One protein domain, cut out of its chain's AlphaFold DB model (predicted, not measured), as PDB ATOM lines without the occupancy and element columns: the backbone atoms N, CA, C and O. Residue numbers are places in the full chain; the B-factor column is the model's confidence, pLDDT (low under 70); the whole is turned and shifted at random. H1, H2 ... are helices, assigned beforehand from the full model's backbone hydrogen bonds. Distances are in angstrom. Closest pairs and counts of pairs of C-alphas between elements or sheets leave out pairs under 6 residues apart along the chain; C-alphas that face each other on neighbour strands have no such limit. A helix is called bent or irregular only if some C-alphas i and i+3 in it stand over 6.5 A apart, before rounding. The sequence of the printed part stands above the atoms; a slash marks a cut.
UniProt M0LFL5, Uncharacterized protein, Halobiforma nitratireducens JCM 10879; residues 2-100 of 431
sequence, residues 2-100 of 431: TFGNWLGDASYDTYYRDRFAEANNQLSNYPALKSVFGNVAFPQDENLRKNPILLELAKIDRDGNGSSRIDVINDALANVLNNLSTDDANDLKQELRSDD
ATOM      1  N   THR A   2      67.222  47.628  56.288       31.64
ATOM      2  CA  THR A   2      68.088  47.701  55.113       31.64
ATOM      3  C   THR A   2      67.481  46.730  54.119       31.64
ATOM      4  O   THR A   2      67.490  45.526  54.337       31.64
ATOM      5  N   PHE A   3      66.868  47.260  53.067       38.22
ATOM      6  CA  PHE A   3      66.337  46.440  51.988       38.22
ATOM      7  C   PHE A   3      67.509  46.069  51.056       38.22
ATOM      8  O   PHE A   3      67.606  46.645  49.984       38.22
ATOM      9  N   GLY A   4      68.439  45.194  51.474       34.69
ATOM     10  CA  GLY A   4      69.542  44.673  50.639       34.69
ATOM     11  C   GLY A   4      69.268  43.296  50.009       34.69
ATOM     12  O   GLY A   4      68.869  42.395  50.727       34.69
ATOM     13  N   ASN A   5      69.506  43.167  48.693       37.78
ATOM     14  CA  ASN A   5      69.525  41.925  47.887       37.78
ATOM     15  C   ASN A   5      68.251  41.059  47.878       37.78
ATOM     16  O   ASN A   5      68.228  39.950  48.392       37.78
ATOM     17  N   TRP A   6      67.181  41.558  47.249       49.38
ATOM     18  CA  TRP A   6      65.834  41.009  47.451       49.38
ATOM     19  C   TRP A   6      65.162  40.330  46.273       49.38
ATOM     20  O   TRP A   6      63.994  40.006  46.383       49.38
ATOM     21  N   LEU A   7      65.815  40.147  45.137       42.34
ATOM     22  CA  LEU A   7      65.130  39.763  43.910       42.34
ATOM     23  C   LEU A   7      66.128  38.986  43.027       42.34
ATOM     24  O   LEU A   7      67.324  39.237  43.118       42.34
ATOM     25  N   GLY A   8      65.695  38.024  42.203       42.47
ATOM     26  CA  GLY A   8      66.610  37.393  41.231       42.47
ATOM     27  C   GLY A   8      67.244  38.459  40.326       42.47
ATOM     28  O   GLY A   8      66.647  39.519  40.182       42.47
ATOM     29  N   ASP A   9      68.409  38.229  39.707       52.25
ATOM     30  CA  ASP A   9      69.186  39.269  38.985       52.25
ATOM     31  C   ASP A   9      68.322  40.259  38.169       52.25
ATOM     32  O   ASP A   9      68.471  41.477  38.258       52.25
ATOM     33  N   ALA A  10      67.336  39.745  37.424       52.66
ATOM     34  CA  ALA A  10      66.417  40.564  36.635       52.66
ATOM     35  C   ALA A  10      65.451  41.422  37.476       52.66
ATOM     36  O   ALA A  10      65.145  42.558  37.106       52.66
ATOM     37  N   SER A  11      64.940  40.899  38.587       59.53
ATOM     38  CA  SER A  11      64.061  41.634  39.485       59.53
ATOM     39  C   SER A  11      64.852  42.551  40.436       59.53
ATOM     40  O   SER A  11      64.387  43.658  40.695       59.53
ATOM     41  N   TYR A  12      66.075  42.193  40.850       65.25
ATOM     42  CA  TYR A  12      66.965  43.030  41.676       65.25
ATOM     43  C   TYR A  12      67.337  44.307  40.948       65.25
ATOM     44  O   TYR A  12      67.098  45.407  41.457       65.25
ATOM     45  N   ASP A  13      67.786  44.159  39.706       75.44
ATOM     46  CA  ASP A  13      68.069  45.285  38.832       75.44
ATOM     47  C   ASP A  13      66.838  46.162  38.624       75.44
ATOM     48  O   ASP A  13      66.948  47.386  38.573       75.44
ATOM     49  N   THR A  14      65.657  45.549  38.498       76.44
ATOM     50  CA  THR A  14      64.403  46.281  38.292       76.44
ATOM     51  C   THR A  14      64.029  47.090  39.532       76.44
ATOM     52  O   THR A  14      63.756  48.279  39.412       76.44
ATOM     53  N   TYR A  15      64.108  46.512  40.732       79.00
ATOM     54  CA  TYR A  15      63.779  47.221  41.968       79.00
ATOM     55  C   TYR A  15      64.677  48.419  42.229       79.00
ATOM     56  O   TYR A  15      64.172  49.505  42.506       79.00
ATOM     57  N   TYR A  16      65.999  48.262  42.126       82.44
ATOM     58  CA  TYR A  16      66.892  49.398  42.357       82.44
ATOM     59  C   TYR A  16      66.793  50.437  41.249       82.44
ATOM     60  O   TYR A  16      66.853  51.632  41.534       82.44
ATOM     61  N   ARG A  17      66.553  50.018  40.002       87.44
ATOM     62  CA  ARG A  17      66.254  50.946  38.908       87.44
ATOM     63  C   ARG A  17      64.999  51.765  39.192       87.44
ATOM     64  O   ARG A  17      65.046  52.985  39.040       87.44
ATOM     65  N   ASP A  18      63.928  51.130  39.656       86.81
ATOM     66  CA  ASP A  18      62.677  51.806  39.999       86.81
ATOM     67  C   ASP A  18      62.866  52.746  41.196       86.81
ATOM     68  O   ASP A  18      62.480  53.911  41.131       86.81
ATOM     69  N   ARG A  19      63.557  52.303  42.254       86.56
ATOM     70  CA  ARG A  19      63.869  53.138  43.428       86.56
ATOM     71  C   ARG A  19      64.719  54.354  43.079       86.56
ATOM     72  O   ARG A  19      64.461  55.445  43.578       86.56
ATOM     73  N   PHE A  20      65.725  54.195  42.222       92.06
ATOM     74  CA  PHE A  20      66.577  55.306  41.794       92.06
ATOM     75  C   PHE A  20      65.797  56.272  40.896       92.06
ATOM     76  O   PHE A  20      65.984  57.486  40.990       92.06
ATOM     77  N   ALA A  21      64.884  55.762  40.066       91.50
ATOM     78  CA  ALA A  21      63.969  56.594  39.294       91.50
ATOM     79  C   ALA A  21      63.013  57.389  40.204       91.50
ATOM     80  O   ALA A  21      62.870  58.598  40.018       91.50
ATOM     81  N   GLU A  22      62.422  56.752  41.219       91.50
ATOM     82  CA  GLU A  22      61.595  57.412  42.240       91.50
ATOM     83  C   GLU A  22      62.386  58.500  42.981       91.50
ATOM     84  O   GLU A  22      61.950  59.651  43.044       91.50
ATOM     85  N   ALA A  23      63.592  58.179  43.465       92.06
ATOM     86  CA  ALA A  23      64.455  59.141  44.143       92.06
ATOM     87  C   ALA A  23      64.822  60.331  43.237       92.06
ATOM     88  O   ALA A  23      64.745  61.476  43.674       92.06
ATOM     89  N   ASN A  24      65.159  60.101  41.962       93.69
ATOM     90  CA  ASN A  24      65.439  61.176  40.999       93.69
ATOM     91  C   ASN A  24      64.254  62.111  40.773       93.69
ATOM     92  O   ASN A  24      64.450  63.327  40.654       93.69
ATOM     93  N   ASN A  25      63.045  61.549  40.685       91.81
ATOM     94  CA  ASN A  25      61.828  62.340  40.545       91.81
ATOM     95  C   ASN A  25      61.683  63.272  41.753       91.81
ATOM     96  O   ASN A  25      61.488  64.476  41.575       91.81
ATOM     97  N   GLN A  26      61.901  62.748  42.961       92.44
ATOM     98  CA  GLN A  26      61.811  63.525  44.197       92.44
ATOM     99  C   GLN A  26      62.939  64.543  44.367       92.44
ATOM    100  O   GLN A  26      62.673  65.672  44.765       92.44
ATOM    101  N   LEU A  27      64.179  64.222  43.982       93.94
ATOM    102  CA  LEU A  27      65.318  65.148  44.062       93.94
ATOM    103  C   LEU A  27      65.051  66.482  43.351       93.94
ATOM    104  O   LEU A  27      65.613  67.503  43.733       93.94
ATOM    105  N   SER A  28      64.190  66.514  42.329       90.44
ATOM    106  CA  SER A  28      63.817  67.771  41.664       90.44
ATOM    107  C   SER A  28      63.123  68.788  42.588       90.44
ATOM    108  O   SER A  28      63.250  69.988  42.352       90.44
ATOM    109  N   ASN A  29      62.478  68.319  43.660       92.75
ATOM    110  CA  ASN A  29      61.828  69.140  44.682       92.75
ATOM    111  C   ASN A  29      62.798  69.615  45.780       92.75
ATOM    112  O   ASN A  29      62.443  70.489  46.565       92.75
ATOM    113  N   TYR A  30      64.022  69.076  45.817       95.44
ATOM    114  CA  TYR A  30      64.995  69.280  46.892       95.44
ATOM    115  C   TYR A  30      66.340  69.776  46.337       95.44
ATOM    116  O   TYR A  30      67.263  68.979  46.144       95.44
ATOM    117  N   PRO A  31      66.488  71.083  46.039       96.25
ATOM    118  CA  PRO A  31      67.650  71.607  45.320       96.25
ATOM    119  C   PRO A  31      68.991  71.367  46.018       96.25
ATOM    120  O   PRO A  31      69.982  71.084  45.340       96.25
ATOM    121  N   ALA A  32      69.039  71.453  47.352       97.25
ATOM    122  CA  ALA A  32      70.272  71.222  48.097       97.25
ATOM    123  C   ALA A  32      70.685  69.752  47.989       97.25
ATOM    124  O   ALA A  32      71.814  69.469  47.591       97.25
ATOM    125  N   LEU A  33      69.749  68.822  48.200       97.12
ATOM    126  CA  LEU A  33      69.990  67.390  47.996       97.12
ATOM    127  C   LEU A  33      70.341  67.064  46.537       97.12
ATOM    128  O   LEU A  33      71.262  66.290  46.281       97.12
ATOM    129  N   LYS A  34      69.692  67.703  45.559       97.12
ATOM    130  CA  LYS A  34      70.036  67.537  44.141       97.12
ATOM    131  C   LYS A  34      71.449  68.018  43.820       97.12
ATOM    132  O   LYS A  34      72.103  67.427  42.965       97.12
ATOM    133  N   SER A  35      71.945  69.042  44.514       96.25
ATOM    134  CA  SER A  35      73.336  69.489  44.377       96.25
ATOM    135  C   SER A  35      74.353  68.470  44.910       96.25
ATOM    136  O   SER A  35      75.496  68.466  44.456       96.25
ATOM    137  N   VAL A  36      73.933  67.601  45.837       96.69
ATOM    138  CA  VAL A  36      74.747  66.509  46.382       96.69
ATOM    139  C   VAL A  36      74.708  65.310  45.446       96.69
ATOM    140  O   VAL A  36      75.737  64.881  44.933       96.69
ATOM    141  N   PHE A  37      73.516  64.780  45.179       96.19
ATOM    142  CA  PHE A  37      73.360  63.501  44.487       96.19
ATOM    143  C   PHE A  37      73.405  63.625  42.960       96.19
ATOM    144  O   PHE A  37      73.846  62.699  42.279       96.19
ATOM    145  N   GLY A  38      73.029  64.775  42.396       94.56
ATOM    146  CA  GLY A  38      72.877  64.938  40.953       94.56
ATOM    147  C   GLY A  38      71.709  64.107  40.414       94.56
ATOM    148  O   GLY A  38      70.614  64.139  40.973       94.56
ATOM    149  N   ASN A  39      71.939  63.393  39.311       93.94
ATOM    150  CA  ASN A  39      71.049  62.326  38.856       93.94
ATOM    151  C   ASN A  39      71.723  60.997  39.196       93.94
ATOM    152  O   ASN A  39      72.875  60.804  38.809       93.94
ATOM    153  N   VAL A  40      71.006  60.106  39.871       93.19
ATOM    154  CA  VAL A  40      71.498  58.772  40.236       93.19
ATOM    155  C   VAL A  40      70.893  57.721  39.311       93.19
ATOM    156  O   VAL A  40      69.722  57.812  38.961       93.19
ATOM    157  N   ALA A  41      71.641  56.715  38.881       92.25
ATOM    158  CA  ALA A  41      71.109  55.666  38.015       92.25
ATOM    159  C   ALA A  41      71.655  54.293  38.393       92.25
ATOM    160  O   ALA A  41      72.839  54.131  38.660       92.25
ATOM    161  N   PHE A  42      70.795  53.280  38.373       86.06
ATOM    162  CA  PHE A  42      71.220  51.894  38.521       86.06
ATOM    163  C   PHE A  42      71.465  51.269  37.131       86.06
ATOM    164  O   PHE A  42      70.596  51.410  36.259       86.06
ATOM    165  N   PRO A  43      72.590  50.560  36.893       88.50
ATOM    166  CA  PRO A  43      73.603  50.117  37.868       88.50
ATOM    167  C   PRO A  43      74.799  51.070  38.070       88.50
ATOM    168  O   PRO A  43      75.710  50.744  38.821       88.50
ATOM    169  N   GLN A  44      74.847  52.227  37.403       91.50
ATOM    170  CA  GLN A  44      76.021  53.119  37.420       91.50
ATOM    171  C   GLN A  44      76.410  53.598  38.830       91.50
ATOM    172  O   GLN A  44      77.595  53.733  39.117       91.50
ATOM    173  N   ASP A  45      75.416  53.815  39.686       92.12
ATOM    174  CA  ASP A  45      75.532  54.285  41.066       92.12
ATOM    175  C   ASP A  45      75.111  53.185  42.066       92.12
ATOM    176  O   ASP A  45      74.521  53.460  43.111       92.12
ATOM    177  N   GLU A  46      75.365  51.912  41.742       89.69
ATOM    178  CA  GLU A  46      74.987  50.763  42.579       89.69
ATOM    179  C   GLU A  46      75.530  50.850  44.023       89.69
ATOM    180  O   GLU A  46      74.904  50.333  44.955       89.69
ATOM    181  N   ASN A  47      76.665  51.512  44.242       89.81
ATOM    182  CA  ASN A  47      77.202  51.742  45.585       89.81
ATOM    183  C   ASN A  47      76.233  52.566  46.453       89.81
ATOM    184  O   ASN A  47      76.096  52.312  47.644       89.81
ATOM    185  N   LEU A  48      75.452  53.474  45.863       90.75
ATOM    186  CA  LEU A  48      74.492  54.304  46.596       90.75
ATOM    187  C   LEU A  48      73.208  53.562  46.994       90.75
ATOM    188  O   LEU A  48      72.324  54.150  47.616       90.75
ATOM    189  N   ARG A  49      73.073  52.272  46.665       86.12
ATOM    190  CA  ARG A  49      71.825  51.520  46.866       86.12
ATOM    191  C   ARG A  49      71.390  51.403  48.328       86.12
ATOM    192  O   ARG A  49      70.198  51.292  48.603       86.12
ATOM    193  N   LYS A  50      72.350  51.440  49.261       82.50
ATOM    194  CA  LYS A  50      72.110  51.406  50.714       82.50
ATOM    195  C   LYS A  50      72.103  52.816  51.342       82.50
ATOM    196  O   LYS A  50      71.950  52.930  52.558       82.50
ATOM    197  N   ASN A  51      72.226  53.888  50.545       91.12
ATOM    198  CA  ASN A  51      72.258  55.258  51.056       91.12
ATOM    199  C   ASN A  51      70.893  55.640  51.672       91.12
ATOM    200  O   ASN A  51      69.873  55.631  50.973       91.12
ATOM    201  N   PRO A  52      70.839  55.996  52.969       86.06
ATOM    202  CA  PRO A  52      69.575  56.195  53.670       86.06
ATOM    203  C   PRO A  52      68.766  57.385  53.137       86.06
ATOM    204  O   PRO A  52      67.543  57.333  53.181       86.06
ATOM    205  N   ILE A  53      69.406  58.430  52.600       91.75
ATOM    206  CA  ILE A  53      68.698  59.606  52.071       91.75
ATOM    207  C   ILE A  53      67.967  59.243  50.776       91.75
ATOM    208  O   ILE A  53      66.787  59.558  50.628       91.75
ATOM    209  N   LEU A  54      68.634  58.535  49.858       91.75
ATOM    210  CA  LEU A  54      68.008  58.069  48.615       91.75
ATOM    211  C   LEU A  54      66.871  57.078  48.885       91.75
ATOM    212  O   LEU A  54      65.823  57.154  48.241       91.75
ATOM    213  N   LEU A  55      67.053  56.181  49.860       86.00
ATOM    214  CA  LEU A  55      66.012  55.238  50.268       86.00
ATOM    215  C   LEU A  55      64.782  55.941  50.849       86.00
ATOM    216  O   LEU A  55      63.669  55.492  50.590       86.00
ATOM    217  N   GLU A  56      64.955  57.018  51.617       85.69
ATOM    218  CA  GLU A  56      63.836  57.817  52.129       85.69
ATOM    219  C   GLU A  56      63.163  58.645  51.023       85.69
ATOM    220  O   GLU A  56      61.937  58.647  50.928       85.69
ATOM    221  N   LEU A  57      63.933  59.255  50.112       89.19
ATOM    222  CA  LEU A  57      63.392  59.960  48.940       89.19
ATOM    223  C   LEU A  57      62.488  59.054  48.093       89.19
ATOM    224  O   LEU A  57      61.388  59.455  47.721       89.19
ATOM    225  N   ALA A  58      62.900  57.810  47.847       86.50
ATOM    226  CA  ALA A  58      62.113  56.843  47.080       86.50
ATOM    227  C   ALA A  58      60.821  56.368  47.788       86.50
ATOM    228  O   ALA A  58      60.042  55.613  47.207       86.50
ATOM    229  N   LYS A  59      60.576  56.753  49.049       82.06
ATOM    230  CA  LYS A  59      59.356  56.390  49.797       82.06
ATOM    231  C   LYS A  59      58.320  57.512  49.870       82.06
ATOM    232  O   LYS A  59      57.160  57.218  50.150       82.06
ATOM    233  N   ILE A  60      58.699  58.767  49.601       76.50
ATOM    234  CA  ILE A  60      57.849  59.952  49.842       76.50
ATOM    235  C   ILE A  60      56.460  59.814  49.198       76.50
ATOM    236  O   ILE A  60      55.449  60.000  49.879       76.50
ATOM    237  N   ASP A  61      56.397  59.418  47.923       66.44
ATOM    238  CA  ASP A  61      55.128  59.285  47.190       66.44
ATOM    239  C   ASP A  61      54.258  58.114  47.673       66.44
ATOM    240  O   ASP A  61      53.049  58.108  47.440       66.44
ATOM    241  N   ARG A  62      54.853  57.112  48.331       60.56
ATOM    242  CA  ARG A  62      54.147  55.900  48.772       60.56
ATOM    243  C   ARG A  62      53.430  56.106  50.104       60.56
ATOM    244  O   ARG A  62      52.332  55.586  50.280       60.56
ATOM    245  N   ASP A  63      54.018  56.903  50.995       55.44
ATOM    246  CA  ASP A  63      53.555  57.010  52.382       55.44
ATOM    247  C   ASP A  63      52.866  58.346  52.711       55.44
ATOM    248  O   ASP A  63      52.244  58.465  53.769       55.44
ATOM    249  N   GLY A  64      52.980  59.374  51.857       51.91
ATOM    250  CA  GLY A  64      52.362  60.699  52.050       51.91
ATOM    251  C   GLY A  64      52.846  61.495  53.279       51.91
ATOM    252  O   GLY A  64      52.525  62.672  53.401       51.91
ATOM    253  N   ASN A  65      53.633  60.868  54.164       51.47
ATOM    254  CA  ASN A  65      54.171  61.396  55.423       51.47
ATOM    255  C   ASN A  65      55.712  61.481  55.442       51.47
ATOM    256  O   ASN A  65      56.276  62.002  56.399       51.47
ATOM    257  N   GLY A  66      56.408  60.966  54.420       53.84
ATOM    258  CA  GLY A  66      57.879  60.919  54.378       53.84
ATOM    259  C   GLY A  66      58.566  62.265  54.109       53.84
ATOM    260  O   GLY A  66      59.791  62.347  54.192       53.84
ATOM    261  N   SER A  67      57.809  63.324  53.793       62.53
ATOM    262  CA  SER A  67      58.391  64.609  53.386       62.53
ATOM    263  C   SER A  67      59.113  65.310  54.537       62.53
ATOM    264  O   SER A  67      60.212  65.809  54.337       62.53
ATOM    265  N   SER A  68      58.586  65.263  55.768       75.00
ATOM    266  CA  SER A  68      59.042  66.168  56.835       75.00
ATOM    267  C   SER A  68      60.517  66.010  57.205       75.00
ATOM    268  O   SER A  68      61.190  66.998  57.483       75.00
ATOM    269  N   ARG A  69      61.054  64.783  57.201       83.44
ATOM    270  CA  ARG A  69      62.475  64.555  57.504       83.44
ATOM    271  C   ARG A  69      63.378  65.014  56.362       83.44
ATOM    272  O   ARG A  69      64.426  65.600  56.618       83.44
ATOM    273  N   ILE A  70      62.989  64.733  55.121       90.81
ATOM    274  CA  ILE A  70      63.749  65.143  53.936       90.81
ATOM    275  C   ILE A  70      63.709  66.665  53.770       90.81
ATOM    276  O   ILE A  70      64.743  67.250  53.455       90.81
ATOM    277  N   ASP A  71      62.575  67.300  54.072       91.00
ATOM    278  CA  ASP A  71      62.417  68.756  54.114       91.00
ATOM    279  C   ASP A  71      63.434  69.367  55.100       91.00
ATOM    280  O   ASP A  71      64.254  70.193  54.707       91.00
ATOM    281  N   VAL A  72      63.478  68.863  56.344       91.12
ATOM    282  CA  VAL A  72      64.440  69.297  57.377       91.12
ATOM    283  C   VAL A  72      65.889  69.152  56.907       91.12
ATOM    284  O   VAL A  72      66.682  70.081  57.062       91.12
ATOM    285  N   ILE A  73      66.254  67.999  56.334       94.12
ATOM    286  CA  ILE A  73      67.625  67.752  55.861       94.12
ATOM    287  C   ILE A  73      67.971  68.707  54.716       94.12
ATOM    288  O   ILE A  73      69.050  69.295  54.720       94.12
ATOM    289  N   ASN A  74      67.077  68.872  53.740       96.12
ATOM    290  CA  ASN A  74      67.307  69.745  52.594       96.12
ATOM    291  C   ASN A  74      67.460  71.213  53.019       96.12
ATOM    292  O   ASN A  74      68.370  71.886  52.535       96.12
ATOM    293  N   ASP A  75      66.616  71.695  53.930       94.94
ATOM    294  CA  ASP A  75      66.647  73.079  54.405       94.94
ATOM    295  C   ASP A  75      67.892  73.361  55.255       94.94
ATOM    296  O   ASP A  75      68.543  74.396  55.087       94.94
ATOM    297  N   ALA A  76      68.283  72.420  56.121       95.94
ATOM    298  CA  ALA A  76      69.547  72.496  56.852       95.94
ATOM    299  C   ALA A  76      70.732  72.574  55.887       95.94
ATOM    300  O   ALA A  76      71.568  73.471  55.977       95.94
ATOM    301  N   LEU A  77      70.770  71.648  54.928       97.44
ATOM    302  CA  LEU A  77      71.863  71.506  53.983       97.44
ATOM    303  C   LEU A  77      72.008  72.741  53.091       97.44
ATOM    304  O   LEU A  77      73.126  73.180  52.837       97.44
ATOM    305  N   ALA A  78      70.894  73.333  52.650       96.56
ATOM    306  CA  ALA A  78      70.903  74.577  51.885       96.56
ATOM    307  C   ALA A  78      71.623  75.707  52.638       96.56
ATOM    308  O   ALA A  78      72.384  76.460  52.034       96.56
ATOM    309  N   ASN A  79      71.399  75.818  53.948       95.06
ATOM    310  CA  ASN A  79      72.023  76.843  54.781       95.06
ATOM    311  C   ASN A  79      73.482  76.508  55.109       95.06
ATOM    312  O   ASN A  79      74.350  77.364  54.956       95.06
ATOM    313  N   VAL A  80      73.767  75.263  55.496       96.12
ATOM    314  CA  VAL A  80      75.122  74.815  55.846       96.12
ATOM    315  C   VAL A  80      76.076  74.961  54.660       96.12
ATOM    316  O   VAL A  80      77.129  75.575  54.804       96.12
ATOM    317  N   LEU A  81      75.687  74.515  53.459       96.00
ATOM    318  CA  LEU A  81      76.542  74.607  52.267       96.00
ATOM    319  C   LEU A  81      76.911  76.047  51.878       96.00
ATOM    320  O   LEU A  81      77.947  76.252  51.253       96.00
ATOM    321  N   ASN A  82      76.083  77.036  52.224       93.00
ATOM    322  CA  ASN A  82      76.376  78.446  51.953       93.00
ATOM    323  C   ASN A  82      77.347  79.068  52.971       93.00
ATOM    324  O   ASN A  82      77.907  80.126  52.693       93.00
ATOM    325  N   ASN A  83      77.520  78.432  54.133       91.25
ATOM    326  CA  ASN A  83      78.338  78.928  55.239       91.25
ATOM    327  C   ASN A  83      79.676  78.185  55.387       91.25
ATOM    328  O   ASN A  83      80.556  78.669  56.094       91.25
ATOM    329  N   LEU A  84      79.837  77.039  54.722       93.31
ATOM    330  CA  LEU A  84      81.085  76.278  54.688       93.31
ATOM    331  C   LEU A  84      82.070  76.813  53.641       93.31
ATOM    332  O   LEU A  84      81.689  77.469  52.664       93.31
ATOM    333  N   SER A  85      83.359  76.500  53.819       93.00
ATOM    334  CA  SER A  85      84.347  76.702  52.760       93.00
ATOM    335  C   SER A  85      84.051  75.780  51.569       93.00
ATOM    336  O   SER A  85      83.276  74.831  51.668       93.00
ATOM    337  N   THR A  86      84.646  76.049  50.402       94.31
ATOM    338  CA  THR A  86      84.432  75.183  49.227       94.31
ATOM    339  C   THR A  86      84.915  73.755  49.466       94.31
ATOM    340  O   THR A  86      84.278  72.828  48.972       94.31
ATOM    341  N   ASP A  87      86.007  73.585  50.212       94.31
ATOM    342  CA  ASP A  87      86.574  72.269  50.492       94.31
ATOM    343  C   ASP A  87      85.677  71.519  51.489       94.31
ATOM    344  O   ASP A  87      85.170  70.454  51.141       94.31
ATOM    345  N   ASP A  88      85.313  72.139  52.618       92.81
ATOM    346  CA  ASP A  88      84.417  71.527  53.619       92.81
ATOM    347  C   ASP A  88      83.029  71.212  53.027       92.81
ATOM    348  O   ASP A  88      82.427  70.170  53.284       92.81
ATOM    349  N   ALA A  89      82.512  72.084  52.152       95.19
ATOM    350  CA  ALA A  89      81.252  71.841  51.456       95.19
ATOM    351  C   ALA A  89      81.330  70.653  50.482       95.19
ATOM    352  O   ALA A  89      80.308  70.016  50.215       95.19
ATOM    353  N   ASN A  90      82.500  70.372  49.899       95.19
ATOM    354  CA  ASN A  90      82.699  69.196  49.054       95.19
ATOM    355  C   ASN A  90      82.853  67.929  49.896       95.19
ATOM    356  O   ASN A  90      82.273  66.909  49.525       95.19
ATOM    357  N   ASP A  91      83.549  68.019  51.029       94.69
ATOM    358  CA  ASP A  91      83.708  66.914  51.975       94.69
ATOM    359  C   ASP A  91      82.340  66.481  52.518       94.69
ATOM    360  O   ASP A  91      81.943  65.332  52.319       94.69
ATOM    361  N   LEU A  92      81.524  67.416  53.022       95.38
ATOM    362  CA  LEU A  92      80.154  67.126  53.468       95.38
ATOM    363  C   LEU A  92      79.310  66.460  52.367       95.38
ATOM    364  O   LEU A  92      78.551  65.520  52.618       95.38
ATOM    365  N   LYS A  93      79.420  66.925  51.115       96.38
ATOM    366  CA  LYS A  93      78.712  66.303  49.983       96.38
ATOM    367  C   LYS A  93      79.185  64.877  49.732       96.38
ATOM    368  O   LYS A  93      78.355  64.025  49.418       96.38
ATOM    369  N   GLN A  94      80.487  64.623  49.817       95.31
ATOM    370  CA  GLN A  94      81.054  63.296  49.618       95.31
ATOM    371  C   GLN A  94      80.575  62.330  50.703       95.31
ATOM    372  O   GLN A  94      80.105  61.243  50.371       95.31
ATOM    373  N   GLU A  95      80.605  62.749  51.963       94.81
ATOM    374  CA  GLU A  95      80.160  61.941  53.101       94.81
ATOM    375  C   GLU A  95      78.654  61.636  53.021       94.81
ATOM    376  O   GLU A  95      78.222  60.507  53.244       94.81
ATOM    377  N   LEU A  96      77.827  62.604  52.600       95.75
ATOM    378  CA  LEU A  96      76.392  62.378  52.360       95.75
ATOM    379  C   LEU A  96      76.120  61.424  51.182       95.75
ATOM    380  O   LEU A  96      75.079  60.758  51.164       95.75
ATOM    381  N   ARG A  97      77.040  61.338  50.211       95.38
ATOM    382  CA  ARG A  97      77.022  60.356  49.111       95.38
ATOM    383  C   ARG A  97      77.686  59.028  49.479       95.38
ATOM    384  O   ARG A  97      77.761  58.161  48.614       95.38
ATOM    385  N   SER A  98      78.166  58.851  50.705       92.19
ATOM    386  CA  SER A  98      78.779  57.592  51.127       92.19
ATOM    387  C   SER A  98      77.770  56.437  51.059       92.19
ATOM    388  O   SER A  98      76.550  56.619  51.184       92.19
ATOM    389  N   ASP A  99      78.285  55.233  50.825       83.75
ATOM    390  CA  ASP A  99      77.557  53.979  50.998       83.75
ATOM    391  C   ASP A  99      77.674  53.446  52.437       83.75
ATOM    392  O   ASP A  99      76.878  52.588  52.838       83.75
ATOM    393  N   ASP A 100      78.575  54.010  53.256       86.00
ATOM    394  CA  ASP A 100      78.593  53.777  54.696       86.00
ATOM    395  C   ASP A 100      77.411  54.501  55.344       86.00
ATOM    396  O   ASP A 100      77.404  55.706  55.618       86.00
TER     397      ASP A 100
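AT A GLANCE: This is residues 2 to 100 of the 431 residues of an uncharacterized protein of Halobiforma nitratireducens JCM 10879 (UniProt M0LFL5). An elongated, all-helix body has at one end a narrow V, made by the long helix H6 and by H7, which folds back after a tight link, with the short helix H2 crossing H6 on one side. The long helix H1 begins at the other end and runs from there toward the V, and its last part, residues 19 to 27, packs on the short H4, which lies near the middle, with H3 and H5 as short pieces around it. The printed part has 99 residues with seven named helices, H1 to H7 in order, and no named strand. By its radius of gyration of the C-alphas, 13.9 A, the whole is compact, and its spans are 45 by 29 by 20 A.

HOW THE PARTS SIT: H1, residues 9 to 27, touches H4, residues 52 to 57, with residues 19 to 27 alone; the closest C-alphas, of Ala 23 and Leu 57, are 5.0 A apart, and the lines are only just about perpendicular at 70.2 degrees. H2, residues 31 to 37, touches H6, residues 67 to 83, about perpendicular at 87 degrees, with the closest C-alphas, of Ala 32 and Ala 78, 5.1 A apart. H2 only just touches H7, residues 86 to 96, with 3 pairs of C-alphas within 8 A, the closest being those of Val 36 and Lys 93 at 5.4 A. H3, residues 46 to 50, is close to H1 but not clearly touching, the closest C-alphas being those of Tyr 16 and Arg 49 at 7.0 A. H4 only just touches H6, through residue 70 of H6 alone, with 3 pairs within 8 A; the closest C-alphas, of Leu 57 and Ile 70, are 7.2 A apart. H5, residues 60 to 63, and H4 meet only through their link. H6 and H7 are close but not clearly touching, at a shallow tilt of 23 degrees, opposite ways, with the closest C-alphas, of Leu 81 and Ala 89, 5.5 A apart. H1 and H6 are apart. In H1, H2, H4 and H7 every O i to N i+4 pair is within hydrogen-bond range, against 12 of 13 in H6 and 0 of 1 in H3, where 1 of 2 O i to N i+3 pairs is within range; H5 is too short for an O i to N i+4 pair.

IN THESE COORDINATES: H1 begins at C-alpha 9, (69.186, 39.269, 38.985), and is 26.7 A long. H2 is 10.0 A long. H3 is irregular, with C-alphas 47 and 50 7.2 A apart. H6 is 24.6 A long, from C-alpha 67 at (58.391, 64.609, 53.386). H7 is 15.4 A long and ends at C-alpha 96, (76.392, 62.378, 52.360).

THE WHOLE: The C-alphas of Gly 8 and Asn 83, the two farthest apart, are 45.4 A apart. The printed part has no cut and no long link. Mean pLDDT of the printed part is 83.6; residues 2 to 12 and 61 to 67 are under 70.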